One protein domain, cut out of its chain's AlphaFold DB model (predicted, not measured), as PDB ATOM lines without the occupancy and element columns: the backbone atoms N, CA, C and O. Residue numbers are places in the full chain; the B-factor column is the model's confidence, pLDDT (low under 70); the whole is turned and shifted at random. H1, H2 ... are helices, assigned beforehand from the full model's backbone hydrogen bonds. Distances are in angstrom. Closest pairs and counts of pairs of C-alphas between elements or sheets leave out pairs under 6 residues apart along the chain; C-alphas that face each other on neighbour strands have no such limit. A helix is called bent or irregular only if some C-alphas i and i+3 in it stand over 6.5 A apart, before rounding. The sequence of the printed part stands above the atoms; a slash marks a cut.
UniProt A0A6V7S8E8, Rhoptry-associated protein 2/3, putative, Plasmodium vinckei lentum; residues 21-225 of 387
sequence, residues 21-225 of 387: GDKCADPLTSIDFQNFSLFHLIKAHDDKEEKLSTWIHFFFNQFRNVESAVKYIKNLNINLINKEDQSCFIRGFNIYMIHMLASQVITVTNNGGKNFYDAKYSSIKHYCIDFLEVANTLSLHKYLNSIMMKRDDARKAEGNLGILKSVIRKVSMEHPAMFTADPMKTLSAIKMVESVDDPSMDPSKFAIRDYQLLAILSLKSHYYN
ATOM      1  N   GLY A  21     -24.457  18.213   2.932       51.31
ATOM      2  CA  GLY A  21     -24.074  19.128   1.872       51.31
ATOM      3  C   GLY A  21     -24.082  18.379   0.547       51.31
ATOM      4  O   GLY A  21     -23.887  17.163   0.493       51.31
ATOM      5  N   ASP A  22     -24.383  19.087  -0.531       67.75
ATOM      6  CA  ASP A  22     -24.377  18.488  -1.853       67.75
ATOM      7  C   ASP A  22     -22.945  18.071  -2.226       67.75
ATOM      8  O   ASP A  22     -22.196  18.890  -2.749       67.75
ATOM      9  N   LYS A  23     -22.567  16.809  -1.963       79.00
ATOM     10  CA  LYS A  23     -21.204  16.281  -2.184       79.00
ATOM     11  C   LYS A  23     -20.681  16.507  -3.602       79.00
ATOM     12  O   LYS A  23     -19.478  16.574  -3.814       79.00
ATOM     13  N   CYS A  24     -21.565  16.655  -4.591       85.56
ATOM     14  CA  CYS A  24     -21.160  17.004  -5.953       85.56
ATOM     15  C   CYS A  24     -20.530  18.408  -6.057       85.56
ATOM     16  O   CYS A  24     -19.759  18.656  -6.988       85.56
ATOM     17  N   ALA A  25     -20.867  19.320  -5.143       84.88
ATOM     18  CA  ALA A  25     -20.351  20.685  -5.067       84.88
ATOM     19  C   ALA A  25     -19.046  20.802  -4.258       84.88
ATOM     20  O   ALA A  25     -18.347  21.806  -4.399       84.88
ATOM     21  N   ASP A  26     -18.705  19.793  -3.452       86.38
ATOM     22  CA  ASP A  26     -17.474  19.771  -2.659       86.38
ATOM     23  C   ASP A  26     -16.250  19.506  -3.555       86.38
ATOM     24  O   ASP A  26     -16.346  18.697  -4.475       86.38
ATOM     25  N   PRO A  27     -15.082  20.139  -3.342       83.88
ATOM     26  CA  PRO A  27     -13.882  19.887  -4.148       83.88
ATOM     27  C   PRO A  27     -13.530  18.397  -4.222       83.88
ATOM     28  O   PRO A  27     -13.616  17.711  -3.201       83.88
ATOM     29  N   LEU A  28     -13.075  17.895  -5.378       84.19
ATOM     30  CA  LEU A  28     -12.768  16.462  -5.537       84.19
ATOM     31  C   LEU A  28     -11.793  15.952  -4.466       84.19
ATOM     32  O   LEU A  28     -11.958  14.852  -3.955       84.19
ATOM     33  N   THR A  29     -10.813  16.771  -4.087       80.69
ATOM     34  CA  THR A  29      -9.801  16.466  -3.063       80.69
ATOM     35  C   THR A  29     -10.340  16.326  -1.643       80.69
ATOM     36  O   THR A  29      -9.661  15.753  -0.795       80.69
ATOM     37  N   SER A  30     -11.544  16.827  -1.372       82.94
ATOM     38  CA  SER A  30     -12.220  16.661  -0.080       82.94
ATOM     39  C   SER A  30     -13.029  15.365   0.015       82.94
ATOM     40  O   SER A  30     -13.482  15.000   1.099       82.94
ATOM     41  N   ILE A  31     -13.188  14.656  -1.104       82.50
ATOM     42  CA  ILE A  31     -13.903  13.386  -1.179       82.50
ATOM     43  C   ILE A  31     -12.908  12.254  -0.929       82.50
ATOM     44  O   ILE A  31     -11.891  12.145  -1.611       82.50
ATOM     45  N   ASP A  32     -13.211  11.387   0.035       80.81
ATOM     46  CA  ASP A  32     -12.419  10.181   0.270       80.81
ATOM     47  C   ASP A  32     -12.717   9.150  -0.829       80.81
ATOM     48  O   ASP A  32     -13.785   8.533  -0.861       80.81
ATOM     49  N   PHE A  33     -11.788   9.000  -1.774       80.06
ATOM     50  CA  PHE A  33     -11.843   7.971  -2.806       80.06
ATOM     51  C   PHE A  33     -10.494   7.266  -2.947       80.06
ATOM     52  O   PHE A  33      -9.424   7.868  -2.899       80.06
ATOM     53  N   GLN A  34     -10.561   5.955  -3.168       85.56
ATOM     54  CA  GLN A  34      -9.384   5.088  -3.239       85.56
ATOM     55  C   GLN A  34      -8.781   5.010  -4.649       85.56
ATOM     56  O   GLN A  34      -7.609   4.670  -4.791       85.56
ATOM     57  N   ASN A  35      -9.571   5.309  -5.690       89.69
ATOM     58  CA  ASN A  35      -9.197   5.283  -7.109       89.69
ATOM     59  C   ASN A  35     -10.210   6.070  -7.967       89.69
ATOM     60  O   ASN A  35     -11.278   6.447  -7.484       89.69
ATOM     61  N   PHE A  36      -9.898   6.269  -9.252       92.12
ATOM     62  CA  PHE A  36     -10.762   6.981 -10.202       92.12
ATOM     63  C   PHE A  36     -11.739   6.089 -10.982       92.12
ATOM     64  O   PHE A  36     -12.354   6.563 -11.929       92.12
ATOM     65  N   SER A  37     -11.940   4.814 -10.638       92.12
ATOM     66  CA  SER A  37     -13.015   4.054 -11.301       92.12
ATOM     67  C   SER A  37     -14.376   4.717 -11.054       92.12
ATOM     68  O   SER A  37     -14.643   5.247  -9.968       92.12
ATOM     69  N   LEU A  38     -15.248   4.684 -12.063       93.56
ATOM     70  CA  LEU A  38     -16.556   5.334 -12.012       93.56
ATOM     71  C   LEU A  38     -17.379   4.805 -10.844       93.56
ATOM     72  O   LEU A  38     -17.992   5.594 -10.134       93.56
ATOM     73  N   PHE A  39     -17.348   3.490 -10.611       91.38
ATOM     74  CA  PHE A  39     -18.050   2.876  -9.491       91.38
ATOM     75  C   PHE A  39     -17.636   3.474  -8.137       91.38
ATOM     76  O   PHE A  39     -18.501   3.787  -7.324       91.38
ATOM     77  N   HIS A  40     -16.334   3.669  -7.900       88.94
ATOM     78  CA  HIS A  40     -15.848   4.243  -6.640       88.94
ATOM     79  C   HIS A  40     -16.200   5.715  -6.502       88.94
ATOM     80  O   HIS A  40     -16.683   6.127  -5.451       88.94
ATOM     81  N   LEU A  41     -15.992   6.491  -7.567       90.50
ATOM     82  CA  LEU A  41     -16.348   7.904  -7.573       90.50
ATOM     83  C   LEU A  41     -17.837   8.085  -7.281       90.50
ATOM     84  O   LEU A  41     -18.198   8.902  -6.444       90.50
ATOM     85  N   ILE A  42     -18.695   7.275  -7.898       90.69
ATOM     86  CA  ILE A  42     -20.139   7.272  -7.645       90.69
ATOM     87  C   ILE A  42     -20.445   6.912  -6.185       90.69
ATOM     88  O   ILE A  42     -21.186   7.642  -5.527       90.69
ATOM     89  N   LYS A  43     -19.836   5.847  -5.650       87.25
ATOM     90  CA  LYS A  43     -20.057   5.404  -4.263       87.25
ATOM     91  C   LYS A  43     -19.609   6.420  -3.217       87.25
ATOM     92  O   LYS A  43     -20.287   6.578  -2.208       87.25
ATOM     93  N   ALA A  44     -18.527   7.153  -3.464       86.44
ATOM     94  CA  ALA A  44     -18.043   8.177  -2.539       86.44
ATOM     95  C   ALA A  44     -19.052   9.335  -2.339       86.44
ATOM     96  O   ALA A  44     -19.046  10.014  -1.306       86.44
ATOM     97  N   HIS A  45     -19.970   9.525  -3.295       86.50
ATOM     98  CA  HIS A  45     -20.994  10.569  -3.253       86.50
ATOM     99  C   HIS A  45     -22.312  10.138  -2.581       86.50
ATOM    100  O   HIS A  45     -23.211  10.968  -2.525       86.50
ATOM    101  N   ASP A  46     -22.412   8.905  -2.059       78.94
ATOM    102  CA  ASP A  46     -23.499   8.320  -1.235       78.94
ATOM    103  C   ASP A  46     -24.914   8.894  -1.502       78.94
ATOM    104  O   ASP A  46     -25.620   8.431  -2.397       78.94
ATOM    105  N   ASP A  47     -25.297   9.987  -0.833       70.38
ATOM    106  CA  ASP A  47     -26.597  10.675  -0.957       70.38
ATOM    107  C   ASP A  47     -26.925  11.209  -2.370       70.38
ATOM    108  O   ASP A  47     -28.065  11.578  -2.671       70.38
ATOM    109  N   LYS A  48     -25.922  11.300  -3.246       76.12
ATOM    110  CA  LYS A  48     -26.027  11.774  -4.634       76.12
ATOM    111  C   LYS A  48     -25.690  10.693  -5.657       76.12
ATOM    112  O   LYS A  48     -25.581  11.022  -6.842       76.12
ATOM    113  N   GLU A  49     -25.569   9.429  -5.235       81.00
ATOM    114  CA  GLU A  49     -25.201   8.294  -6.093       81.00
ATOM    115  C   GLU A  49     -26.030   8.288  -7.387       81.00
ATOM    116  O   GLU A  49     -25.476   8.271  -8.483       81.00
ATOM    117  N   GLU A  50     -27.357   8.396  -7.282       83.00
ATOM    118  CA  GLU A  50     -28.277   8.331  -8.425       83.00
ATOM    119  C   GLU A  50     -28.121   9.508  -9.404       83.00
ATOM    120  O   GLU A  50     -28.032   9.312 -10.624       83.00
ATOM    121  N   LYS A  51     -28.044  10.737  -8.878       85.94
ATOM    122  CA  LYS A  51     -27.919  11.958  -9.688       85.94
ATOM    123  C   LYS A  51     -26.576  12.012 -10.404       85.94
ATOM    124  O   LYS A  51     -26.521  12.278 -11.604       85.94
ATOM    125  N   LEU A  52     -25.489  11.730  -9.688       90.38
ATOM    126  CA  LEU A  52     -24.153  11.720 -10.271       90.38
ATOM    127  C   LEU A  52     -24.004  10.603 -11.311       90.38
ATOM    128  O   LEU A  52     -23.505  10.857 -12.408       90.38
ATOM    129  N   SER A  53     -24.493   9.398 -11.003       89.50
ATOM    130  CA  SER A  53     -24.490   8.270 -11.945       89.50
ATOM    131  C   SER A  53     -25.171   8.629 -13.260       89.50
ATOM    132  O   SER A  53     -24.669   8.320 -14.339       89.50
ATOM    133  N   THR A  54     -26.299   9.332 -13.171       86.44
ATOM    134  CA  THR A  54     -27.068   9.779 -14.332       86.44
ATOM    135  C   THR A  54     -26.262  10.718 -15.228       86.44
ATOM    136  O   THR A  54     -26.212  10.514 -16.442       86.44
ATOM    137  N   TRP A  55     -25.566  11.702 -14.655       90.38
ATOM    138  CA  TRP A  55     -24.760  12.637 -15.444       90.38
ATOM    139  C   TRP A  55     -23.482  12.019 -16.003       90.38
ATOM    140  O   TRP A  55     -23.135  12.291 -17.151       90.38
ATOM    141  N   ILE A  56     -22.817  11.143 -15.245       92.94
ATOM    142  CA  ILE A  56     -21.686  10.357 -15.758       92.94
ATOM    143  C   ILE A  56     -22.137   9.552 -16.980       92.94
ATOM    144  O   ILE A  56     -21.512   9.642 -18.038       92.94
ATOM    145  N   HIS A  57     -23.252   8.825 -16.869       89.62
ATOM    146  CA  HIS A  57     -23.805   8.072 -17.990       89.62
ATOM    147  C   HIS A  57     -24.109   8.976 -19.191       89.62
ATOM    148  O   HIS A  57     -23.714   8.641 -20.306       89.62
ATOM    149  N   PHE A  58     -24.746  10.134 -18.976       86.31
ATOM    150  CA  PHE A  58     -25.026  11.103 -20.038       86.31
ATOM    151  C   PHE A  58     -23.762  11.464 -20.828       86.31
ATOM    152  O   PHE A  58     -23.752  11.291 -22.046       86.31
ATOM    153  N   PHE A  59     -22.684  11.906 -20.172       89.44
ATOM    154  CA  PHE A  59     -21.485  12.349 -20.893       89.44
ATOM    155  C   PHE A  59     -20.829  11.225 -21.698       89.44
ATOM    156  O   PHE A  59     -20.543  11.426 -22.878       89.44
ATOM    157  N   PHE A  60     -20.664  10.036 -21.108       89.88
ATOM    158  CA  PHE A  60     -20.097   8.890 -21.826       89.88
ATOM    159  C   PHE A  60     -21.005   8.394 -22.954       89.88
ATOM    160  O   PHE A  60     -20.513   7.972 -23.994       89.88
ATOM    161  N   ASN A  61     -22.327   8.467 -22.800       84.25
ATOM    162  CA  ASN A  61     -23.260   8.058 -23.847       84.25
ATOM    163  C   ASN A  61     -23.276   9.049 -25.027       84.25
ATOM    164  O   ASN A  61     -23.304   8.648 -26.195       84.25
ATOM    165  N   GLN A  62     -23.254  10.353 -24.730       79.00
ATOM    166  CA  GLN A  62     -23.395  11.403 -25.740       79.00
ATOM    167  C   GLN A  62     -22.108  11.689 -26.501       79.00
ATOM    168  O   GLN A  62     -22.151  11.918 -27.712       79.00
ATOM    169  N   PHE A  63     -20.970  11.696 -25.813       84.75
ATOM    170  CA  PHE A  63     -19.729  12.196 -26.382       84.75
ATOM    171  C   PHE A  63     -18.702  11.079 -26.488       84.75
ATOM    172  O   PHE A  63     -18.368  10.414 -25.514       84.75
ATOM    173  N   ARG A  64     -18.191  10.892 -27.707       83.88
ATOM    174  CA  ARG A  64     -17.057  10.001 -27.968       83.88
ATOM    175  C   ARG A  64     -15.712  10.696 -27.751       83.88
ATOM    176  O   ARG A  64     -14.706  10.038 -27.533       83.88
ATOM    177  N   ASN A  65     -15.675  12.022 -27.876       85.75
ATOM    178  CA  ASN A  65     -14.458  12.818 -27.766       85.75
ATOM    179  C   ASN A  65     -14.692  14.079 -26.927       85.75
ATOM    180  O   ASN A  65     -15.827  14.492 -26.656       85.75
ATOM    181  N   VAL A  66     -13.593  14.672 -26.475       91.00
ATOM    182  CA  VAL A  66     -13.613  15.833 -25.583       91.00
ATOM    183  C   VAL A  66     -14.009  17.102 -26.327       91.00
ATOM    184  O   VAL A  66     -14.712  17.935 -25.760       91.00
ATOM    185  N   GLU A  67     -13.613  17.258 -27.590       90.06
ATOM    186  CA  GLU A  67     -13.924  18.447 -28.387       90.06
ATOM    187  C   GLU A  67     -15.437  18.675 -28.502       90.06
ATOM    188  O   GLU A  67     -15.916  19.790 -28.268       90.06
ATOM    189  N   SER A  68     -16.199  17.618 -28.791       85.38
ATOM    190  CA  SER A  68     -17.659  17.658 -28.882       85.38
ATOM    191  C   SER A  68     -18.309  17.975 -27.533       85.38
ATOM    192  O   SER A  68     -19.206  18.818 -27.481       85.38
ATOM    193  N   ALA A  69     -17.831  17.371 -26.439       89.75
ATOM    194  CA  ALA A  69     -18.344  17.653 -25.095       89.75
ATOM    195  C   ALA A  69     -18.081  19.112 -24.679       89.75
ATOM    196  O   ALA A  69     -18.964  19.797 -24.166       89.75
ATOM    197  N   VAL A  70     -16.889  19.634 -24.973       91.75
ATOM    198  CA  VAL A  70     -16.519  21.032 -24.710       91.75
ATOM    199  C   VAL A  70     -17.365  21.994 -25.544       91.75
ATOM    200  O   VAL A  70     -17.826  23.007 -25.020       91.75
ATOM    201  N   LYS A  71     -17.606  21.689 -26.827       88.56
ATOM    202  CA  LYS A  71     -18.500  22.485 -27.687       88.56
ATOM    203  C   LYS A  71     -19.922  22.521 -27.122       88.56
ATOM    204  O   LYS A  71     -20.532  23.587 -27.106       88.56
ATOM    205  N   TYR A  72     -20.419  21.392 -26.616       85.75
ATOM    206  CA  TYR A  72     -21.711  21.318 -25.937       85.75
ATOM    207  C   TYR A  72     -21.752  22.212 -24.689       85.75
ATOM    208  O   TYR A  72     -22.631  23.065 -24.583       85.75
ATOM    209  N   ILE A  73     -20.764  22.100 -23.794       89.75
ATOM    210  CA  ILE A  73     -20.693  22.904 -22.562       89.75
ATOM    211  C   ILE A  73     -20.599  24.408 -22.852       89.75
ATOM    212  O   ILE A  73     -21.227  25.202 -22.157       89.75
ATOM    213  N   LYS A  74     -19.878  24.815 -23.906       87.44
ATOM    214  CA  LYS A  74     -19.801  26.225 -24.335       87.44
ATOM    215  C   LYS A  74     -21.158  26.812 -24.721       87.44
ATOM    216  O   LYS A  74     -21.386  27.997 -24.504       87.44
ATOM    217  N   ASN A  75     -22.032  25.992 -25.296       84.06
ATOM    218  CA  ASN A  75     -23.340  26.419 -25.785       84.06
ATOM    219  C   ASN A  75     -24.459  26.210 -24.750       84.06
ATOM    220  O   ASN A  75     -25.584  26.666 -24.961       84.06
ATOM    221  N   LEU A  76     -24.178  25.512 -23.647       82.94
ATOM    222  CA  LEU A  76     -25.164  25.182 -22.629       82.94
ATOM    223  C   LEU A  76     -25.481  26.391 -21.743       82.94
ATOM    224  O   LEU A  76     -24.605  26.965 -21.099       82.94
ATOM    225  N   ASN A  77     -26.771  26.695 -21.598       80.50
ATOM    226  CA  ASN A  77     -27.253  27.495 -20.476       80.50
ATOM    227  C   ASN A  77     -27.546  26.567 -19.287       80.50
ATOM    228  O   ASN A  77     -28.555  25.862 -19.296       80.50
ATOM    229  N   ILE A  78     -26.685  26.578 -18.263       81.44
ATOM    230  CA  ILE A  78     -26.798  25.704 -17.079       81.44
ATOM    231  C   ILE A  78     -28.137  25.854 -16.340       81.44
ATOM    232  O   ILE A  78     -28.607  24.907 -15.720       81.44
ATOM    233  N   ASN A  79     -28.810  27.003 -16.469       78.31
ATOM    234  CA  ASN A  79     -30.123  27.243 -15.859       78.31
ATOM    235  C   ASN A  79     -31.257  26.413 -16.484       78.31
ATOM    236  O   ASN A  79     -32.361  26.395 -15.948       78.31
ATOM    237  N   LEU A  80     -31.004  25.743 -17.613       76.50
ATOM    238  CA  LEU A  80     -31.923  24.754 -18.178       76.50
ATOM    239  C   LEU A  80     -31.904  23.432 -17.398       76.50
ATOM    240  O   LEU A  80     -32.818  22.626 -17.550       76.50
ATOM    241  N   ILE A  81     -30.878  23.212 -16.574       79.00
ATOM    242  CA  ILE A  81     -30.772  22.070 -15.670       79.00
ATOM    243  C   ILE A  81     -31.346  22.475 -14.312       79.00
ATOM    244  O   ILE A  81     -31.062  23.569 -13.811       79.00
ATOM    245  N   ASN A  82     -32.137  21.579 -13.713       80.06
ATOM    246  CA  ASN A  82     -32.684  21.758 -12.370       80.06
ATOM    247  C   ASN A  82     -31.572  22.158 -11.401       80.06
ATOM    248  O   ASN A  82     -30.520  21.524 -11.367       80.06
ATOM    249  N   LYS A  83     -31.808  23.193 -10.589       79.00
ATOM    250  CA  LYS A  83     -30.797  23.758  -9.678       79.00
ATOM    251  C   LYS A  83     -30.122  22.697  -8.799       79.00
ATOM    252  O   LYS A  83     -28.927  22.769  -8.554       79.00
ATOM    253  N   GLU A  84     -30.894  21.709  -8.367       82.38
ATOM    254  CA  GLU A  84     -30.457  20.586  -7.532       82.38
ATOM    255  C   GLU A  84     -29.585  19.531  -8.238       82.38
ATOM    256  O   GLU A  84     -29.098  18.616  -7.572       82.38
ATOM    257  N   ASP A  85     -29.426  19.633  -9.560       84.12
ATOM    258  CA  ASP A  85     -28.654  18.711 -10.398       84.12
ATOM    259  C   ASP A  85     -27.419  19.383 -11.014       84.12
ATOM    260  O   ASP A  85     -26.554  18.695 -11.552       84.12
ATOM    261  N   GLN A  86     -27.319  20.716 -10.952       89.00
ATOM    262  CA  GLN A  86     -26.264  21.486 -11.622       89.00
ATOM    263  C   GLN A  86     -24.859  21.123 -11.120       89.00
ATOM    264  O   GLN A  86     -23.941  20.972 -11.921       89.00
ATOM    265  N   SER A  87     -24.690  20.938  -9.812       91.12
ATOM    266  CA  SER A  87     -23.431  20.501  -9.195       91.12
ATOM    267  C   SER A  87     -23.003  19.122  -9.710       91.12
ATOM    268  O   SER A  87     -21.882  18.958 -10.186       91.12
ATOM    269  N   CYS A  88     -23.907  18.138  -9.695       91.25
ATOM    270  CA  CYS A  88     -23.631  16.786 -10.180       91.25
ATOM    271  C   CYS A  88     -23.453  16.733 -11.702       91.25
ATOM    272  O   CYS A  88     -22.685  15.908 -12.193       91.25
ATOM    273  N   PHE A  89     -24.102  17.626 -12.451       91.88
ATOM    274  CA  PHE A  89     -23.854  17.806 -13.878       91.88
ATOM    275  C   PHE A  89     -22.410  18.253 -14.132       91.88
ATOM    276  O   PHE A  89     -21.698  17.633 -14.924       91.88
ATOM    277  N   ILE A  90     -21.957  19.293 -13.422       93.88
ATOM    278  CA  ILE A  90     -20.581  19.795 -13.523       93.88
ATOM    279  C   ILE A  90     -19.591  18.709 -13.086       93.88
ATOM    280  O   ILE A  90     -18.618  18.450 -13.796       93.88
ATOM    281  N   ARG A  91     -19.861  18.006 -11.981       94.06
ATOM    282  CA  ARG A  91     -19.049  16.868 -11.522       94.06
ATOM    283  C   ARG A  91     -18.954  15.769 -12.577       94.06
ATOM    284  O   ARG A  91     -17.859  15.309 -12.885       94.06
ATOM    285  N   GLY A  92     -20.085  15.369 -13.161       94.25
ATOM    286  CA  GLY A  92     -20.143  14.361 -14.218       94.25
ATOM    287  C   GLY A  92     -19.307  14.755 -15.437       94.25
ATOM    288  O   GLY A  92     -18.567  13.925 -15.964       94.25
ATOM    289  N   PHE A  93     -19.348  16.035 -15.832       95.69
ATOM    290  CA  PHE A  93     -18.501  16.561 -16.904       95.69
ATOM    291  C   PHE A  93     -17.012  16.478 -16.552       95.69
ATOM    292  O   PHE A  93     -16.210  16.036 -17.374       95.69
ATOM    293  N   ASN A  94     -16.630  16.852 -15.328       96.50
ATOM    294  CA  ASN A  94     -15.241  16.762 -14.878       96.50
ATOM    295  C   ASN A  94     -14.736  15.318 -14.832       96.50
ATOM    296  O   ASN A  94     -13.640  15.048 -15.316       96.50
ATOM    297  N   ILE A  95     -15.538  14.382 -14.315       95.88
ATOM    298  CA  ILE A  95     -15.202  12.951 -14.305       95.88
ATOM    299  C   ILE A  95     -15.012  12.444 -15.739       95.88
ATOM    300  O   ILE A  95     -14.012  11.789 -16.027       95.88
ATOM    301  N   TYR A  96     -15.905  12.807 -16.666       95.75
ATOM    302  CA  TYR A  96     -15.726  12.501 -18.086       95.75
ATOM    303  C   TYR A  96     -14.398  13.060 -18.624       95.75
ATOM    304  O   TYR A  96     -13.605  12.313 -19.194       95.75
ATOM    305  N   MET A  97     -14.090  14.338 -18.379       96.12
ATOM    306  CA  MET A  97     -12.837  14.968 -18.818       96.12
ATOM    307  C   MET A  97     -11.594  14.262 -18.258       96.12
ATOM    308  O   MET A  97     -10.680  13.950 -19.024       96.12
ATOM    309  N   ILE A  98     -11.573  13.952 -16.955       95.38
ATOM    310  CA  ILE A  98     -10.492  13.202 -16.294       95.38
ATOM    311  C   ILE A  98     -10.294  11.850 -16.986       95.38
ATOM    312  O   ILE A  98      -9.172  11.477 -17.322       95.38
ATOM    313  N   HIS A  99     -11.385  11.137 -17.263       94.56
ATOM    314  CA  HIS A  99     -11.337   9.815 -17.879       94.56
ATOM    315  C   HIS A  99     -10.893   9.823 -19.338       94.56
ATOM    316  O   HIS A  99     -10.207   8.887 -19.751       94.56
ATOM    317  N   MET A 100     -11.293  10.837 -20.102       93.31
ATOM    318  CA  MET A 100     -10.965  10.957 -21.521       93.31
ATOM    319  C   MET A 100      -9.554  11.506 -21.759       93.31
ATOM    320  O   MET A 100      -8.968  11.254 -22.808       93.31
ATOM    321  N   LEU A 101      -9.008  12.273 -20.808       93.62
ATOM    322  CA  LEU A 101      -7.718  12.954 -20.952       93.62
ATOM    323  C   LEU A 101      -6.604  12.364 -20.081       93.62
ATOM    324  O   LEU A 101      -5.484  12.855 -20.178       93.62
ATOM    325  N   ALA A 102      -6.859  11.322 -19.282       92.69
ATOM    326  CA  ALA A 102      -5.896  10.754 -18.330       92.69
ATOM    327  C   ALA A 102      -4.488  10.542 -18.923       92.69
ATOM    328  O   ALA A 102      -3.505  11.068 -18.398       92.69
ATOM    329  N   SER A 103      -4.393   9.858 -20.071       89.69
ATOM    330  CA  SER A 103      -3.105   9.615 -20.738       89.69
ATOM    331  C   SER A 103      -2.460  10.903 -21.249       89.69
ATOM    332  O   SER A 103      -1.243  11.041 -21.184       89.69
ATOM    333  N   GLN A 104      -3.254  11.851 -21.754       91.06
ATOM    334  CA  GLN A 104      -2.733  13.125 -22.251       91.06
ATOM    335  C   GLN A 104      -2.202  13.988 -21.108       91.06
ATOM    336  O   GLN A 104      -1.171  14.630 -21.283       91.06
ATOM    337  N   VAL A 105      -2.871  13.974 -19.949       92.19
ATOM    338  CA  VAL A 105      -2.440  14.712 -18.757       92.19
ATOM    339  C   VAL A 105      -1.042  14.261 -18.358       92.19
ATOM    340  O   VAL A 105      -0.142  15.094 -18.294       92.19
ATOM    341  N   ILE A 106      -0.825  12.950 -18.212       89.44
ATOM    342  CA  ILE A 106       0.495  12.399 -17.878       89.44
ATOM    343  C   ILE A 106       1.542  12.794 -18.927       89.44
ATOM    344  O   ILE A 106       2.619  13.269 -18.569       89.44
ATOM    345  N   THR A 107       1.231  12.666 -20.221       89.44
ATOM    346  CA  THR A 107       2.166  13.025 -21.300       89.44
ATOM    347  C   THR A 107       2.536  14.511 -21.283       89.44
ATOM    348  O   THR A 107       3.712  14.859 -21.371       89.44
ATOM    349  N   VAL A 108       1.556  15.407 -21.151       90.31
ATOM    350  CA  VAL A 108       1.782  16.860 -21.120       90.31
ATOM    351  C   VAL A 108       2.588  17.259 -19.886       90.31
ATOM    352  O   VAL A 108       3.521  18.056 -20.000       90.31
ATOM    353  N   THR A 109       2.271  16.687 -18.723       87.94
ATOM    354  CA  THR A 109       2.996  16.957 -17.479       87.94
ATOM    355  C   THR A 109       4.440  16.465 -17.551       87.94
ATOM    356  O   THR A 109       5.345  17.226 -17.204       87.94
ATOM    357  N   ASN A 110       4.682  15.256 -18.067       86.81
ATOM    358  CA  ASN A 110       6.035  14.718 -18.259       86.81
ATOM    359  C   ASN A 110       6.870  15.569 -19.230       86.81
ATOM    360  O   ASN A 110       8.075  15.712 -19.042       86.81
ATOM    361  N   ASN A 111       6.223  16.198 -20.214       89.12
ATOM    362  CA  ASN A 111       6.859  17.122 -21.157       89.12
ATOM    363  C   ASN A 111       7.022  18.556 -20.606       89.12
ATOM    364  O   ASN A 111       7.382  19.466 -21.352       89.12
ATOM    365  N   GLY A 112       6.746  18.793 -19.318       81.25
ATOM    366  CA  GLY A 112       6.919  20.100 -18.670       81.25
ATOM    367  C   GLY A 112       5.832  21.133 -18.995       81.25
ATOM    368  O   GLY A 112       6.011  22.319 -18.709       81.25
ATOM    369  N   GLY A 113       4.700  20.711 -19.569       81.88
ATOM    370  CA  GLY A 113       3.587  21.573 -19.973       81.88
ATOM    371  C   GLY A 113       2.770  22.122 -18.799       81.88
ATOM    372  O   GLY A 113       1.637  21.700 -18.573       81.88
ATOM    373  N   LYS A 114       3.320  23.087 -18.055       77.12
ATOM    374  CA  LYS A 114       2.601  23.781 -16.971       77.12
ATOM    375  C   LYS A 114       1.438  24.616 -17.521       77.12
ATOM    376  O   LYS A 114       1.596  25.303 -18.527       77.12
ATOM    377  N   ASN A 115       0.289  24.597 -16.838       82.31
ATOM    378  CA  ASN A 115      -0.915  25.385 -17.161       82.31
ATOM    379  C   ASN A 115      -1.487  25.162 -18.578       82.31
ATOM    380  O   ASN A 115      -2.298  25.960 -19.055       82.31
ATOM    381  N   PHE A 116      -1.089  24.088 -19.269       92.06
ATOM    382  CA  PHE A 116      -1.542  23.801 -20.632       92.06
ATOM    383  C   PHE A 116      -3.074  23.716 -20.713       92.06
ATOM    384  O   PHE A 116      -3.704  24.332 -21.575       92.06
ATOM    385  N   TYR A 117      -3.684  22.985 -19.778       93.44
ATOM    386  CA  TYR A 117      -5.129  22.782 -19.741       93.44
ATOM    387  C   TYR A 117      -5.902  24.018 -19.268       93.44
ATOM    388  O   TYR A 117      -6.991  24.270 -19.786       93.44
ATOM    389  N   ASP A 118      -5.326  24.832 -18.376       92.75
ATOM    390  CA  ASP A 118      -5.888  26.134 -17.996       92.75
ATOM    391  C   ASP A 118      -6.047  27.054 -19.206       92.75
ATOM    392  O   ASP A 118      -7.100  27.668 -19.388       92.75
ATOM    393  N   ALA A 119      -5.023  27.124 -20.064       92.06
ATOM    394  CA  ALA A 119      -5.089  27.904 -21.293       92.06
ATOM    395  C   ALA A 119      -6.109  27.304 -22.277       92.06
ATOM    396  O   ALA A 119      -6.992  28.018 -22.767       92.06
ATOM    397  N   LYS A 120      -6.032  25.984 -22.515       94.19
ATOM    398  CA  LYS A 120      -6.887  25.258 -23.473       94.19
ATOM    399  C   LYS A 120      -8.380  25.372 -23.145       94.19
ATOM    400  O   LYS A 120      -9.196  25.503 -24.058       94.19
ATOM    401  N   TYR A 121      -8.742  25.347 -21.862       95.00
ATOM    402  CA  TYR A 121     -10.136  25.357 -21.404       95.00
ATOM    403  C   TYR A 121     -10.550  26.647 -20.688       95.00
ATOM    404  O   TYR A 121     -11.612  26.686 -20.072       95.00
ATOM    405  N   SER A 122      -9.781  27.727 -20.841       93.44
ATOM    406  CA  SER A 122     -10.043  29.051 -20.248       93.44
ATOM    407  C   SER A 122     -11.495  29.528 -20.405       93.44
ATOM    408  O   SER A 122     -12.113  29.963 -19.437       93.44
ATOM    409  N   SER A 123     -12.078  29.364 -21.597       91.69
ATOM    410  CA  SER A 123     -13.470  29.749 -21.906       91.69
ATOM    411  C   SER A 123     -14.566  29.000 -21.129       91.69
ATOM    412  O   SER A 123     -15.704  29.456 -21.102       91.69
ATOM    413  N   ILE A 124     -14.251  27.848 -20.531       93.88
ATOM    414  CA  ILE A 124     -15.190  27.021 -19.752       93.88
ATOM    415  C   ILE A 124     -14.601  26.645 -18.387       93.88
ATOM    416  O   ILE A 124     -14.981  25.639 -17.795       93.88
ATOM    417  N   LYS A 125     -13.644  27.438 -17.892       92.44
ATOM    418  CA  LYS A 125     -12.846  27.113 -16.705       92.44
ATOM    419  C   LYS A 125     -13.704  26.817 -15.472       92.44
ATOM    420  O   LYS A 125     -13.393  25.896 -14.726       92.44
ATOM    421  N   HIS A 126     -14.807  27.542 -15.295       90.25
ATOM    422  CA  HIS A 126     -15.762  27.352 -14.197       90.25
ATOM    423  C   HIS A 126     -16.504  26.010 -14.235       90.25
ATOM    424  O   HIS A 126     -17.016  25.580 -13.209       90.25
ATOM    425  N   TYR A 127     -16.541  25.335 -15.385       92.88
ATOM    426  CA  TYR A 127     -17.086  23.985 -15.516       92.88
ATOM    427  C   TYR A 127     -16.017  22.890 -15.418       92.88
ATOM    428  O   TYR A 127     -16.380  21.727 -15.307       92.88
ATOM    429  N   CYS A 128     -14.724  23.226 -15.438       93.00
ATOM    430  CA  CYS A 128     -13.613  22.265 -15.476       93.00
ATOM    431  C   CYS A 128     -12.796  22.227 -14.173       93.00
ATOM    432  O   CYS A 128     -11.619  21.879 -14.212       93.00
ATOM    433  N   ILE A 129     -13.367  22.652 -13.046       91.75
ATOM    434  CA  ILE A 129     -12.611  22.907 -11.810       91.75
ATOM    435  C   ILE A 129     -11.861  21.652 -11.343       91.75
ATOM    436  O   ILE A 129     -10.638  21.704 -11.211       91.75
ATOM    437  N   ASP A 130     -12.553  20.522 -11.180       93.38
ATOM    438  CA  ASP A 130     -11.919  19.292 -10.688       93.38
ATOM    439  C   ASP A 130     -10.937  18.701 -11.704       93.38
ATOM    440  O   ASP A 130      -9.884  18.185 -11.338       93.38
ATOM    441  N   PHE A 131     -11.250  18.782 -13.000       95.50
ATOM    442  CA  PHE A 131     -10.333  18.321 -14.039       95.50
ATOM    443  C   PHE A 131      -9.028  19.129 -14.025       95.50
ATOM    444  O   PHE A 131      -7.947  18.548 -14.113       95.50
ATOM    445  N   LEU A 132      -9.117  20.457 -13.905       94.38
ATOM    446  CA  LEU A 132      -7.943  21.323 -13.832       94.38
ATOM    447  C   LEU A 132      -7.147  21.086 -12.544       94.38
ATOM    448  O   LEU A 132      -5.920  21.119 -12.586       94.38
ATOM    449  N   GLU A 133      -7.815  20.803 -11.425       92.44
ATOM    450  CA  GLU A 133      -7.161  20.391 -10.180       92.44
ATOM    451  C   GLU A 133      -6.359  19.096 -10.386       92.44
ATOM    452  O   GLU A 133      -5.147  19.081 -10.174       92.44
ATOM    453  N   VAL A 134      -6.985  18.040 -10.918       92.69
ATOM    454  CA  VAL A 134      -6.303  16.769 -11.219       92.69
ATOM    455  C   VAL A 134      -5.145  16.964 -12.198       92.69
ATOM    456  O   VAL A 134      -4.068  16.405 -11.996       92.69
ATOM    457  N   ALA A 135      -5.324  17.775 -13.240       92.31
ATOM    458  CA  ALA A 135      -4.277  18.033 -14.222       92.31
ATOM    459  C   ALA A 135      -3.060  18.753 -13.615       92.31
ATOM    460  O   ALA A 135      -1.922  18.442 -13.973       92.31
ATOM    461  N   ASN A 136      -3.283  19.675 -12.676       90.25
ATOM    462  CA  ASN A 136      -2.233  20.509 -12.093       90.25
ATOM    463  C   ASN A 136      -1.603  19.924 -10.815       90.25
ATOM    464  O   ASN A 136      -0.523  20.363 -10.413       90.25
ATOM    465  N   THR A 137      -2.231  18.937 -10.171       89.62
ATOM    466  CA  THR A 137      -1.756  18.358  -8.906       89.62
ATOM    467  C   THR A 137      -1.122  16.977  -9.104       89.62
ATOM    468  O   THR A 137      -1.808  15.963  -9.201       89.62
ATOM    469  N   LEU A 138       0.217  16.922  -9.073       88.12
ATOM    470  CA  LEU A 138       1.006  15.691  -9.266       88.12
ATOM    471  C   LEU A 138       0.628  14.545  -8.312       88.12
ATOM    472  O   LEU A 138       0.633  13.386  -8.718       88.12
ATOM    473  N   SER A 139       0.277  14.838  -7.056       87.69
ATOM    474  CA  SER A 139      -0.120  13.798  -6.093       87.69
ATOM    475  C   SER A 139      -1.416  13.080  -6.481       87.69
ATOM    476  O   SER A 139      -1.635  11.957  -6.033       87.69
ATOM    477  N   LEU A 140      -2.249  13.681  -7.341       89.12
ATOM    478  CA  LEU A 140      -3.464  13.063  -7.870       89.12
ATOM    479  C   LEU A 140      -3.196  12.199  -9.111       89.12
ATOM    480  O   LEU A 140      -4.025  11.364  -9.470       89.12
ATOM    481  N   HIS A 141      -2.028  12.333  -9.751       90.44
ATOM    482  CA  HIS A 141      -1.702  11.589 -10.976       90.44
ATOM    483  C   HIS A 141      -1.559  10.090 -10.726       90.44
ATOM    484  O   HIS A 141      -1.841   9.297 -11.622       90.44
ATOM    485  N   LYS A 142      -1.229   9.679  -9.494       87.56
ATOM    486  CA  LYS A 142      -1.220   8.259  -9.114       87.56
ATOM    487  C   LYS A 142      -2.583   7.588  -9.331       87.56
ATOM    488  O   LYS A 142      -2.634   6.424  -9.716       87.56
ATOM    489  N   TYR A 143      -3.681   8.334  -9.176       90.50
ATOM    490  CA  TYR A 143      -5.030   7.823  -9.405       90.50
ATOM    491  C   TYR A 143      -5.377   7.710 -10.897       90.50
ATOM    492  O   TYR A 143      -6.190   6.860 -11.257       90.50
ATOM    493  N   LEU A 144      -4.735   8.477 -11.789       90.38
ATOM    494  CA  LEU A 144      -4.942   8.359 -13.243       90.38
ATOM    495  C   LEU A 144      -4.500   6.989 -13.777       90.38
ATOM    496  O   LEU A 144      -5.133   6.446 -14.679       90.38
ATOM    497  N   ASN A 145      -3.483   6.377 -13.165       82.94
ATOM    498  CA  ASN A 145      -3.035   5.033 -13.534       82.94
ATOM    499  C   ASN A 145      -4.129   3.970 -13.328       82.94
ATOM    500  O   ASN A 145      -4.189   3.006 -14.083       82.94
ATOM    501  N   SER A 146      -5.031   4.163 -12.358       83.62
ATOM    502  CA  SER A 146      -6.141   3.229 -12.094       83.62
ATOM    503  C   SER A 146      -7.195   3.183 -13.202       83.62
ATOM    504  O   SER A 146      -8.010   2.265 -13.249       83.62
ATOM    505  N   ILE A 147      -7.171   4.168 -14.101       88.69
ATOM    506  CA  ILE A 147      -8.117   4.322 -15.204       88.69
ATOM    507  C   ILE A 147      -7.410   4.353 -16.559       88.69
ATOM    508  O   ILE A 147      -7.965   4.865 -17.527       88.69
ATOM    509  N   MET A 148      -6.188   3.835 -16.643       87.75
ATOM    510  CA  MET A 148      -5.449   3.677 -17.891       87.75
ATOM    511  C   MET A 148      -5.048   2.219 -18.056       87.75
ATOM    512  O   MET A 148      -4.690   1.549 -17.091       87.75
ATOM    513  N   MET A 149      -5.096   1.717 -19.287       85.81
ATOM    514  CA  MET A 149      -4.682   0.348 -19.575       85.81
ATOM    515  C   MET A 149      -4.150   0.172 -20.989       85.81
ATOM    516  O   MET A 149      -4.302   1.013 -21.880       85.81
ATOM    517  N   LYS A 150      -3.530  -0.988 -21.192       82.69
ATOM    518  CA  LYS A 150      -3.121  -1.444 -22.513       82.69
ATOM    519  C   LYS A 150      -4.348  -1.792 -23.347       82.69
ATOM    520  O   LYS A 150      -5.364  -2.267 -22.844       82.69
ATOM    521  N   ARG A 151      -4.212  -1.612 -24.660       82.12
ATOM    522  CA  ARG A 151      -5.275  -1.871 -25.639       82.12
ATOM    523  C   ARG A 151      -5.858  -3.284 -25.553       82.12
ATOM    524  O   ARG A 151      -7.064  -3.454 -25.706       82.12
ATOM    525  N   ASP A 152      -5.015  -4.282 -25.310       80.94
ATOM    526  CA  ASP A 152      -5.453  -5.678 -25.241       80.94
ATOM    527  C   ASP A 152      -6.312  -5.968 -24.007       80.94
ATOM    528  O   ASP A 152      -7.222  -6.790 -24.079       80.94
ATOM    529  N   ASP A 153      -6.078  -5.266 -22.897       81.69
ATOM    530  CA  ASP A 153      -6.899  -5.395 -21.692       81.69
ATOM    531  C   ASP A 153      -8.214  -4.618 -21.825       81.69
ATOM    532  O   ASP A 153      -9.263  -5.125 -21.430       81.69
ATOM    533  N   ALA A 154      -8.193  -3.461 -22.498       78.69
ATOM    534  CA  ALA A 154      -9.405  -2.721 -22.861       78.69
ATOM    535  C   ALA A 154     -10.365  -3.587 -23.702       78.69
ATOM    536  O   ALA A 154     -11.551  -3.690 -23.390       78.69
ATOM    537  N   ARG A 155      -9.840  -4.324 -24.691       77.12
ATOM    538  CA  ARG A 155     -10.630  -5.266 -25.509       77.12
ATOM    539  C   ARG A 155     -11.259  -6.414 -24.716       77.12
ATOM    540  O   ARG A 155     -12.279  -6.943 -25.139       77.12
ATOM    541  N   LYS A 156     -10.666  -6.830 -23.591       78.12
ATOM    542  CA  LYS A 156     -11.262  -7.855 -22.710       78.12
ATOM    543  C   LYS A 156     -12.411  -7.293 -21.871       78.12
ATOM    544  O   LYS A 156     -13.285  -8.055 -21.456       78.12
ATOM    545  N   ALA A 157     -12.386  -5.991 -21.583       77.50
ATOM    546  CA  ALA A 157     -13.473  -5.307 -20.894       77.50
ATOM    547  C   ALA A 157     -14.675  -5.074 -21.820       77.50
ATOM    548  O   ALA A 157     -15.821  -5.255 -21.400       77.50
ATOM    549  N   GLU A 158     -14.408  -4.750 -23.085       80.19
ATOM    550  CA  GLU A 158     -15.418  -4.600 -24.130       80.19
ATOM    551  C   GLU A 158     -16.281  -5.871 -24.273       80.19
ATOM    552  O   GLU A 158     -15.790  -7.001 -24.307       80.19
ATOM    553  N   GLY A 159     -17.605  -5.707 -24.304       71.44
ATOM    554  CA  GLY A 159     -18.555  -6.818 -24.431       71.44
ATOM    555  C   GLY A 159     -18.738  -7.693 -23.178       71.44
ATOM    556  O   GLY A 159     -19.587  -8.598 -23.181       71.44
ATOM    557  N   ASN A 160     -18.021  -7.430 -22.077       77.19
ATOM    558  CA  ASN A 160     -18.169  -8.186 -20.834       77.19
ATOM    559  C   ASN A 160     -19.401  -7.734 -20.027       77.19
ATOM    560  O   ASN A 160     -19.307  -7.021 -19.033       77.19
ATOM    561  N   LEU A 161     -20.579  -8.215 -20.430       76.19
ATOM    562  CA  LEU A 161     -21.866  -7.969 -19.757       76.19
ATOM    563  C   LEU A 161     -22.266  -9.105 -18.792       76.19
ATOM    564  O   LEU A 161     -23.452  -9.403 -18.646       76.19
ATOM    565  N   GLY A 162     -21.294  -9.791 -18.176       75.00
ATOM    566  CA  GLY A 162     -21.520 -11.007 -17.382       75.00
ATOM    567  C   GLY A 162     -22.596 -10.864 -16.299       75.00
ATOM    568  O   GLY A 162     -23.512 -11.684 -16.240       75.00
ATOM    569  N   ILE A 163     -22.549  -9.783 -15.509       76.25
ATOM    570  CA  ILE A 163     -23.550  -9.518 -14.461       76.25
ATOM    571  C   ILE A 163     -24.938  -9.364 -15.072       76.25
ATOM    572  O   ILE A 163     -25.856 -10.070 -14.667       76.25
ATOM    573  N   LEU A 164     -25.087  -8.509 -16.087       73.00
ATOM    574  CA  LEU A 164     -26.370  -8.272 -16.749       73.00
ATOM    575  C   LEU A 164     -26.962  -9.557 -17.334       73.00
ATOM    576  O   LEU A 164     -28.146  -9.823 -17.151       73.00
ATOM    577  N   LYS A 165     -26.134 -10.402 -17.959       75.12
ATOM    578  CA  LYS A 165     -26.565 -11.713 -18.469       75.12
ATOM    579  C   LYS A 165     -27.053 -12.650 -17.358       75.12
ATOM    580  O   LYS A 165     -27.919 -13.476 -17.623       75.12
ATOM    581  N   SER A 166     -26.508 -12.533 -16.144       78.69
ATOM    582  CA  SER A 166     -26.885 -13.370 -14.996       78.69
ATOM    583  C   SER A 166     -28.140 -12.891 -14.257       78.69
ATOM    584  O   SER A 166     -28.869 -13.713 -13.707       78.69
ATOM    585  N   VAL A 167     -28.418 -11.581 -14.268       80.69
ATOM    586  CA  VAL A 167     -29.525 -10.971 -13.505       80.69
ATOM    587  C   VAL A 167     -30.722 -10.568 -14.365       80.69
ATOM    588  O   VAL A 167     -31.723 -10.112 -13.824       80.69
ATOM    589  N   ILE A 168     -30.659 -10.729 -15.690       75.75
ATOM    590  CA  ILE A 168     -31.795 -10.502 -16.594       75.75
ATOM    591  C   ILE A 168     -32.421 -11.845 -16.970       75.75
ATOM    592  O   ILE A 168     -31.796 -12.690 -17.616       75.75
ATOM    593  N   ARG A 169     -33.702 -12.025 -16.635       76.38
ATOM    594  CA  ARG A 169     -34.502 -13.132 -17.163       76.38
ATOM    595  C   ARG A 169     -34.815 -12.858 -18.632       76.38
ATOM    596  O   ARG A 169     -35.331 -11.794 -18.973       76.38
ATOM    597  N   LYS A 170     -34.530 -13.834 -19.499       71.94
ATOM    598  CA  LYS A 170     -34.888 -13.765 -20.923       71.94
ATOM    599  C   LYS A 170     -36.402 -13.621 -21.094       71.94
ATOM    600  O   LYS A 170     -37.174 -14.197 -20.328       71.94
ATOM    601  N   VAL A 171     -36.799 -12.880 -22.127       69.81
ATOM    602  CA  VAL A 171     -38.200 -12.746 -22.541       69.81
ATOM    603  C   VAL A 171     -38.809 -14.118 -22.856       69.81
ATOM    604  O   VAL A 171     -38.140 -14.995 -23.406       69.81
ATOM    605  N   SER A 172     -40.081 -14.299 -22.504       69.81
ATOM    606  CA  SER A 172     -40.900 -15.465 -22.859       69.81
ATOM    607  C   SER A 172     -42.250 -14.998 -23.410       69.81
ATOM    608  O   SER A 172     -42.573 -13.818 -23.293       69.81
ATOM    609  N   MET A 173     -43.054 -15.899 -23.985       59.94
ATOM    610  CA  MET A 173     -44.383 -15.532 -24.509       59.94
ATOM    611  C   MET A 173     -45.330 -14.969 -23.437       59.94
ATOM    612  O   MET A 173     -46.246 -14.226 -23.763       59.94
ATOM    613  N   GLU A 174     -45.093 -15.290 -22.167       70.69
ATOM    614  CA  GLU A 174     -45.965 -14.911 -21.051       70.69
ATOM    615  C   GLU A 174     -45.411 -13.741 -20.228       70.69
ATOM    616  O   GLU A 174     -46.160 -13.087 -19.508       70.69
ATOM    617  N   HIS A 175     -44.102 -13.472 -20.312       62.41
ATOM    618  CA  HIS A 175     -43.436 -12.501 -19.444       62.41
ATOM    619  C   HIS A 175     -42.380 -11.685 -20.201       62.41
ATOM    620  O   HIS A 175     -41.506 -12.282 -20.849       62.41
ATOM    621  N   PRO A 176     -42.390 -10.341 -20.071       66.56
ATOM    622  CA  PRO A 176     -41.320  -9.495 -20.585       66.56
ATOM    623  C   PRO A 176     -39.996  -9.781 -19.862       66.56
ATOM    624  O   PRO A 176     -39.968 -10.370 -18.778       66.56
ATOM    625  N   ALA A 177     -38.881  -9.360 -20.465       65.25
ATOM    626  CA  ALA A 177     -37.582  -9.426 -19.803       65.25
ATOM    627  C   ALA A 177     -37.599  -8.574 -18.522       65.25
ATOM    628  O   ALA A 177     -38.056  -7.432 -18.537       65.25
ATOM    629  N   MET A 178     -37.103  -9.133 -17.420       73.06
ATOM    630  CA  MET A 178     -37.089  -8.477 -16.111       73.06
ATOM    631  C   MET A 178     -35.815  -8.806 -15.344       73.06
ATOM    632  O   MET A 178     -35.219  -9.869 -15.538       73.06
ATOM    633  N   PHE A 179     -35.416  -7.902 -14.453       76.81
ATOM    634  CA  PHE A 179     -34.337  -8.166 -13.512       76.81
ATOM    635  C   PHE A 179     -34.795  -9.165 -12.441       76.81
ATOM    636  O   PHE A 179     -35.839  -8.977 -11.821       76.81
ATOM    637  N   THR A 180     -34.020 -10.224 -12.215       83.00
ATOM    638  CA  THR A 180     -34.259 -11.215 -11.149       83.00
ATOM    639  C   THR A 180     -33.694 -10.771  -9.802       83.00
ATOM    640  O   THR A 180     -34.112 -11.273  -8.762       83.00
ATOM    641  N   ALA A 181     -32.761  -9.819  -9.817       83.12
ATOM    642  CA  ALA A 181     -32.144  -9.199  -8.652       83.12
ATOM    643  C   ALA A 181     -31.737  -7.758  -8.991       83.12
ATOM    644  O   ALA A 181     -31.632  -7.406 -10.166       83.12
ATOM    645  N   ASP A 182     -31.472  -6.923  -7.981       83.19
ATOM    646  CA  ASP A 182     -30.963  -5.570  -8.223       83.19
ATOM    647  C   ASP A 182     -29.545  -5.637  -8.825       83.19
ATOM    648  O   ASP A 182     -28.602  -6.084  -8.149       83.19
ATOM    649  N   PRO A 183     -29.354  -5.189 -10.081       82.31
ATOM    650  CA  PRO A 183     -28.057  -5.267 -10.736       82.31
ATOM    651  C   PRO A 183     -26.993  -4.409 -10.034       82.31
ATOM    652  O   PRO A 183     -25.828  -4.794 -10.024       82.31
ATOM    653  N   MET A 184     -27.375  -3.302  -9.378       84.38
ATOM    654  CA  MET A 184     -26.427  -2.446  -8.646       84.38
ATOM    655  C   MET A 184     -25.924  -3.109  -7.363       84.38
ATOM    656  O   MET A 184     -24.736  -3.019  -7.049       84.38
ATOM    657  N   LYS A 185     -26.794  -3.828  -6.640       85.62
ATOM    658  CA  LYS A 185     -26.376  -4.632  -5.478       85.62
ATOM    659  C   LYS A 185     -25.437  -5.757  -5.895       85.62
ATOM    660  O   LYS A 185     -24.436  -5.990  -5.228       85.62
ATOM    661  N   THR A 186     -25.731  -6.409  -7.019       84.81
ATOM    662  CA  THR A 186     -24.889  -7.486  -7.562       84.81
ATOM    663  C   THR A 186     -23.509  -6.963  -7.963       84.81
ATOM    664  O   THR A 186     -22.501  -7.568  -7.613       84.81
ATOM    665  N   LEU A 187     -23.455  -5.801  -8.623       86.50
ATOM    666  CA  LEU A 187     -22.211  -5.110  -8.965       86.50
ATOM    667  C   LEU A 187     -21.402  -4.726  -7.715       86.50
ATOM    668  O   LEU A 187     -20.192  -4.933  -7.677       86.50
ATOM    669  N   SER A 188     -22.079  -4.225  -6.675       84.94
ATOM    670  CA  SER A 188     -21.455  -3.811  -5.410       84.94
ATOM    671  C   SER A 188     -20.921  -4.978  -4.575       84.94
ATOM    672  O   SER A 188     -20.034  -4.787  -3.752       84.94
ATOM    673  N   ALA A 189     -21.442  -6.191  -4.772       84.88
ATOM    674  CA  ALA A 189     -20.991  -7.379  -4.050       84.88
ATOM    675  C   ALA A 189     -19.631  -7.914  -4.542       84.88
ATOM    676  O   ALA A 189     -19.038  -8.781  -3.894       84.88
ATOM    677  N   ILE A 190     -19.127  -7.419  -5.678       81.44
ATOM    678  CA  ILE A 190     -17.840  -7.849  -6.226       81.44
ATOM    679  C   ILE A 190     -16.714  -7.204  -5.423       81.44
ATOM    680  O   ILE A 190     -16.393  -6.031  -5.606       81.44
ATOM    681  N   LYS A 191     -16.083  -8.003  -4.561       78.19
ATOM    682  CA  LYS A 191     -14.890  -7.593  -3.819       78.19
ATOM    683  C   LYS A 191     -13.717  -7.421  -4.781       78.19
ATOM    684  O   LYS A 191     -13.337  -8.365  -5.473       78.19
ATOM    685  N   MET A 192     -13.140  -6.226  -4.799       82.12
ATOM    686  CA  MET A 192     -11.931  -5.903  -5.553       82.12
ATOM    687  C   MET A 192     -10.914  -5.245  -4.624       82.12
ATOM    688  O   MET A 192     -11.275  -4.737  -3.567       82.12
ATOM    689  N   VAL A 193      -9.642  -5.280  -5.010       82.50
ATOM    690  CA  VAL A 193      -8.609  -4.464  -4.366       82.50
ATOM    691  C   VAL A 193      -8.819  -3.038  -4.846       82.50
ATOM    692  O   VAL A 193      -8.739  -2.797  -6.044       82.50
ATOM    693  N   GLU A 194      -9.163  -2.132  -3.932       80.00
ATOM    694  CA  GLU A 194      -9.651  -0.786  -4.261       80.00
ATOM    695  C   GLU A 194      -8.558   0.289  -4.201       80.00
ATOM    696  O   GLU A 194      -8.630   1.286  -4.917       80.00
ATOM    697  N   SER A 195      -7.530   0.099  -3.377       85.00
ATOM    698  CA  SER A 195      -6.475   1.098  -3.200       85.00
ATOM    699  C   SER A 195      -5.513   1.124  -4.386       85.00
ATOM    700  O   SER A 195      -5.009   0.082  -4.803       85.00
ATOM    701  N   VAL A 196      -5.209   2.322  -4.897       84.44
ATOM    702  CA  VAL A 196      -4.149   2.505  -5.908       84.44
ATOM    703  C   VAL A 196      -2.743   2.227  -5.389       84.44
ATOM    704  O   VAL A 196      -1.836   2.037  -6.193       84.44
ATOM    705  N   ASP A 197      -2.558   2.224  -4.069       86.00
ATOM    706  CA  ASP A 197      -1.255   1.989  -3.449       86.00
ATOM    707  C   ASP A 197      -0.973   0.477  -3.269       86.00
ATOM    708  O   ASP A 197       0.145   0.093  -2.925       86.00
ATOM    709  N   ASP A 198      -1.956  -0.395  -3.536       85.62
ATOM    710  CA  ASP A 198      -1.792  -1.851  -3.494       85.62
ATOM    711  C   ASP A 198      -1.266  -2.390  -4.846       85.62
ATOM    712  O   ASP A 198      -1.930  -2.236  -5.876       85.62
ATOM    713  N   PRO A 199      -0.102  -3.073  -4.883       81.62
ATOM    714  CA  PRO A 199       0.496  -3.583  -6.121       81.62
ATOM    715  C   PRO A 199      -0.299  -4.721  -6.780       81.62
ATOM    716  O   PRO A 199      -0.031  -5.063  -7.930       81.62
ATOM    717  N   SER A 200      -1.250  -5.332  -6.068       85.38
ATOM    718  CA  SER A 200      -2.152  -6.354  -6.609       85.38
ATOM    719  C   SER A 200      -3.378  -5.771  -7.324       85.38
ATOM    720  O   SER A 200      -4.194  -6.526  -7.867       85.38
ATOM    721  N   MET A 201      -3.512  -4.439  -7.343       84.44
ATOM    722  CA  MET A 201      -4.578  -3.742  -8.051       84.44
ATOM    723  C   MET A 201      -4.494  -3.984  -9.566       84.44
ATOM    724  O   MET A 201      -3.430  -3.926 -10.180       84.44
ATOM    725  N   ASP A 202      -5.649  -4.262 -10.170       83.62
ATOM    726  CA  ASP A 202      -5.780  -4.592 -11.587       83.62
ATOM    727  C   ASP A 202      -6.774  -3.629 -12.264       83.62
ATOM    728  O   ASP A 202      -7.994  -3.814 -12.137       83.62
ATOM    729  N   PRO A 203      -6.283  -2.620 -13.013       83.19
ATOM    730  CA  PRO A 203      -7.126  -1.645 -13.709       83.19
ATOM    731  C   PRO A 203      -8.130  -2.277 -14.683       83.19
ATOM    732  O   PRO A 203      -9.206  -1.719 -14.918       83.19
ATOM    733  N   SER A 204      -7.829  -3.460 -15.237       84.75
ATOM    734  CA  SER A 204      -8.727  -4.139 -16.178       84.75
ATOM    735  C   SER A 204     -10.025  -4.597 -15.505       84.75
ATOM    736  O   SER A 204     -11.106  -4.495 -16.091       84.75
ATOM    737  N   LYS A 205      -9.957  -5.018 -14.234       86.94
ATOM    738  CA  LYS A 205     -11.137  -5.410 -13.445       86.94
ATOM    739  C   LYS A 205     -12.030  -4.215 -13.136       86.94
ATOM    740  O   LYS A 205     -13.254  -4.345 -13.205       86.94
ATOM    741  N   PHE A 206     -11.440  -3.053 -12.857       88.25
ATOM    742  CA  PHE A 206     -12.202  -1.817 -12.688       88.25
ATOM    743  C   PHE A 206     -12.907  -1.404 -13.972       88.25
ATOM    744  O   PHE A 206     -14.095  -1.095 -13.922       88.25
ATOM    745  N   ALA A 207     -12.236  -1.483 -15.122       88.88
ATOM    746  CA  ALA A 207     -12.881  -1.161 -16.388       88.88
ATOM    747  C   ALA A 207     -13.998  -2.133 -16.766       88.88
ATOM    748  O   ALA A 207     -15.022  -1.683 -17.265       88.88
ATOM    749  N   ILE A 208     -13.864  -3.434 -16.479       88.69
ATOM    750  CA  ILE A 208     -14.974  -4.391 -16.639       88.69
ATOM    751  C   ILE A 208     -16.167  -3.976 -15.769       88.69
ATOM    752  O   ILE A 208     -17.305  -3.965 -16.240       88.69
ATOM    753  N   ARG A 209     -15.920  -3.621 -14.502       89.81
ATOM    754  CA  ARG A 209     -16.979  -3.212 -13.572       89.81
ATOM    755  C   ARG A 209     -17.642  -1.908 -14.007       89.81
ATOM    756  O   ARG A 209     -18.864  -1.823 -13.985       89.81
ATOM    757  N   ASP A 210     -16.866  -0.924 -14.445       91.88
ATOM    758  CA  ASP A 210     -17.376   0.357 -14.936       91.88
ATOM    759  C   ASP A 210     -18.116   0.206 -16.278       91.88
ATOM    760  O   ASP A 210     -19.148   0.842 -16.488       91.88
ATOM    761  N   TYR A 211     -17.664  -0.691 -17.162       90.50
ATOM    762  CA  TYR A 211     -18.374  -1.049 -18.397       90.50
ATOM    763  C   TYR A 211     -19.754  -1.644 -18.095       90.50
ATOM    764  O   TYR A 211     -20.751  -1.290 -18.726       90.50
ATOM    765  N   GLN A 212     -19.828  -2.529 -17.095       89.12
ATOM    766  CA  GLN A 212     -21.084  -3.107 -16.617       89.12
ATOM    767  C   GLN A 212     -21.949  -2.078 -15.888       89.12
ATOM    768  O   GLN A 212     -23.166  -2.087 -16.061       89.12
ATOM    769  N   LEU A 213     -21.343  -1.176 -15.112       91.06
ATOM    770  CA  LEU A 213     -22.030  -0.070 -14.453       91.06
ATOM    771  C   LEU A 213     -22.743   0.808 -15.478       91.06
ATOM    772  O   LEU A 213     -23.943   1.020 -15.355       91.06
ATOM    773  N   LEU A 214     -22.040   1.267 -16.513       89.75
ATOM    774  CA  LEU A 214     -22.616   2.114 -17.559       89.75
ATOM    775  C   LEU A 214     -23.766   1.410 -18.292       89.75
ATOM    776  O   LEU A 214     -24.800   2.030 -18.535       89.75
ATOM    777  N   ALA A 215     -23.653   0.101 -18.526       84.81
ATOM    778  CA  ALA A 215     -24.740  -0.702 -19.079       84.81
ATOM    779  C   ALA A 215     -25.959  -0.778 -18.137       84.81
ATOM    780  O   ALA A 215     -27.102  -0.697 -18.581       84.81
ATOM    781  N   ILE A 216     -25.738  -0.918 -16.825       85.44
ATOM    782  CA  ILE A 216     -26.808  -0.906 -15.816       85.44
ATOM    783  C   ILE A 216     -27.478   0.473 -15.760       85.44
ATOM    784  O   ILE A 216     -28.706   0.550 -15.702       85.44
ATOM    785  N   LEU A 217     -26.696   1.553 -15.804       84.88
ATOM    786  CA  LEU A 217     -27.203   2.927 -15.781       84.88
ATOM    787  C   LEU A 217     -28.030   3.249 -17.027       84.88
ATOM    788  O   LEU A 217     -29.092   3.847 -16.897       84.88
ATOM    789  N   SER A 218     -27.618   2.763 -18.195       77.56
ATOM    790  CA  SER A 218     -28.390   2.806 -19.444       77.56
ATOM    791  C   SER A 218     -29.782   2.170 -19.315       77.56
ATOM    792  O   SER A 218     -30.753   2.650 -19.906       77.56
ATOM    793  N   LEU A 219     -29.903   1.106 -18.513       73.44
ATOM    794  CA  LEU A 219     -31.170   0.416 -18.264       73.44
ATOM    795  C   LEU A 219     -32.001   1.056 -17.141       73.44
ATOM    796  O   LEU A 219     -33.211   0.847 -17.119       73.44
ATOM    797  N   LYS A 220     -31.381   1.802 -16.215       72.94
ATOM    798  CA  LYS A 220     -32.059   2.447 -15.073       72.94
ATOM    799  C   LYS A 220     -32.429   3.918 -15.313       72.94
ATOM    800  O   LYS A 220     -33.442   4.367 -14.787       72.94
ATOM    801  N   SER A 221     -31.624   4.674 -16.060       61.53
ATOM    802  CA  SER A 221     -31.759   6.129 -16.201       61.53
ATOM    803  C   SER A 221     -32.249   6.509 -17.602       61.53
ATOM    804  O   SER A 221     -31.488   6.563 -18.568       61.53
ATOM    805  N   HIS A 222     -33.558   6.754 -17.710       54.22
ATOM    806  CA  HIS A 222     -34.262   7.060 -18.968       54.22
ATOM    807  C   HIS A 222     -34.457   8.566 -19.229       54.22
ATOM    808  O   HIS A 222     -35.220   8.939 -20.113       54.22
ATOM    809  N   TYR A 223     -33.886   9.440 -18.395       52.06
ATOM    810  CA  TYR A 223     -34.234  10.870 -18.402       52.06
ATOM    811  C   TYR A 223     -33.194  11.770 -19.087       52.06
ATOM    812  O   TYR A 223     -33.506  12.911 -19.424       52.06
ATOM    813  N   TYR A 224     -31.977  11.269 -19.329       52.06
ATOM    814  CA  TYR A 224     -30.847  12.073 -19.809       52.06
ATOM    815  C   TYR A 224     -30.008  11.343 -20.866       52.06
ATOM    816  O   TYR A 224     -28.790  11.429 -20.858       52.06
ATOM    817  N   ASN A 225     -30.611  10.612 -21.806       50.91
ATOM    818  CA  ASN A 225     -29.904  10.054 -22.971       50.91
ATOM    819  C   ASN A 225     -30.073  10.888 -24.239       50.91
ATOM    820  O   ASN A 225     -29.729  10.406 -25.323       50.91
TER     821      ASN A 225
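AT A GLANCE: This is residues 21 to 225 of the 387 residues of the protein "Rhoptry-associated protein 2/3, putative" of Plasmodium vinckei lentum (UniProt A0A6V7S8E8). A hairpin of H1 and H2 lies in the middle of a helical body, with the long H12 packed on it to one side and the short H9, H10 and H11 packed on H12, and with the bent H4 to the other side, its arm H4a packed on H2, H7 and H6 on H4a, and H3 and H5 beyond them. H8 joins the two sides, packing on the beginning of H12, and residues 171 to 176, in the link from H10 to H11, stick out as the tip of an arm. The printed part has 205 residues, with twelve named helices, H1 to H12 in chain order, and no named strand: the class is all helix. It is compact, with a radius of gyration of the C-alphas of 17.6 A, and spans 61 by 44 by 31 A.

HOW THE PARTS SIT: H1, residues 38 to 44, and H2, residues 46 to 62, are a helical hairpin; the C-alphas of Ile 42 and Glu 49 are their closest, 5.4 A apart, at a shallow tilt of 22 degrees, opposite ways. H2 has a kink of 29 degrees near residue 53 and is irregular, with C-alphas 47 and 50 8.0 A apart. H3 is residues 66 to 75. H4, residues 83 to 110, was assigned as one helix by its hydrogen bonds but is bent, with C-alphas 100 and 103 8.0 A apart; its arms H4a, residues 83 to 100, and H4b, residues 103 to 110, are about perpendicular at 71 degrees, only just past steep. H4a, irregular with C-alphas 84 and 87 7.2 A apart, touches H2 at a steep tilt of 57 degrees, the same way, closest at the C-alphas of Ile 56 and Gly 92, 4.6 A. H5 is residues 116 to 120. H6, residues 122 to 127, irregular with C-alphas 123 and 126 8.4 A apart, touches H3, closest at the C-alphas of Lys 74 and Ile 124, 6.5 A. H7, residues 129 to 136, touches residues 91 to 98 of H4a alone, closest at the C-alphas of Asn 94 and Phe 131, 5.2 A. H5 and H7 only just touch, with 3 pairs of C-alphas within 8 A, the closest those of Asp 118 and Leu 132, 6.7 A. H8, residues 138 to 147, and H9, residues 151 to 157, are apart, and so are H9 and H10, residues 162 to 167. H11, residues 183 to 188, and H12, residues 203 to 220, are a helical hairpin, closest at the C-alphas of Pro 183 and Ile 216, 6.8 A. H12 is the hub, touching six helices, among them H8 at Ser 146 and Pro 203, H9 at Ala 157 and Ile 208, H10 at Ile 163 and Gln 212, and H2 at His 57 and Leu 214, closest C-alphas 5.2, 4.6, 7.2 and 6.1 A apart. H4a and H12 are apart. Not every O i to N i+4 pair is within hydrogen-bond range in H2, 11 of 13, H4a, 12 of 14, H6, 0 of 2 with 2 of 3 O i to N i+3 pairs, and H8, 0 of 6 with 5 of 7.

IN THESE COORDINATES: H1 begins at C-alpha 38, (-16.556, 5.334, -12.012). H2 is 24.7 A long, H3 14.4 A and H4a 26.4 A, from C-alpha 83 at (-30.797, 23.758, -9.678). H8 is 15.7 A long. H12 is 25.3 A long and ends at C-alpha 220, (-32.059, 2.447, -15.073).

THE WHOLE: The farthest C-alphas, of Gly 112 and Glu 174, are 63.5 A apart. The links H10 to H11 and H11 to H12 are long. The printed part has no cut. Its mean pLDDT is 84.3, with residues 21 to 22, 171 to 173, 175 to 177 and 221 to 225 under 70.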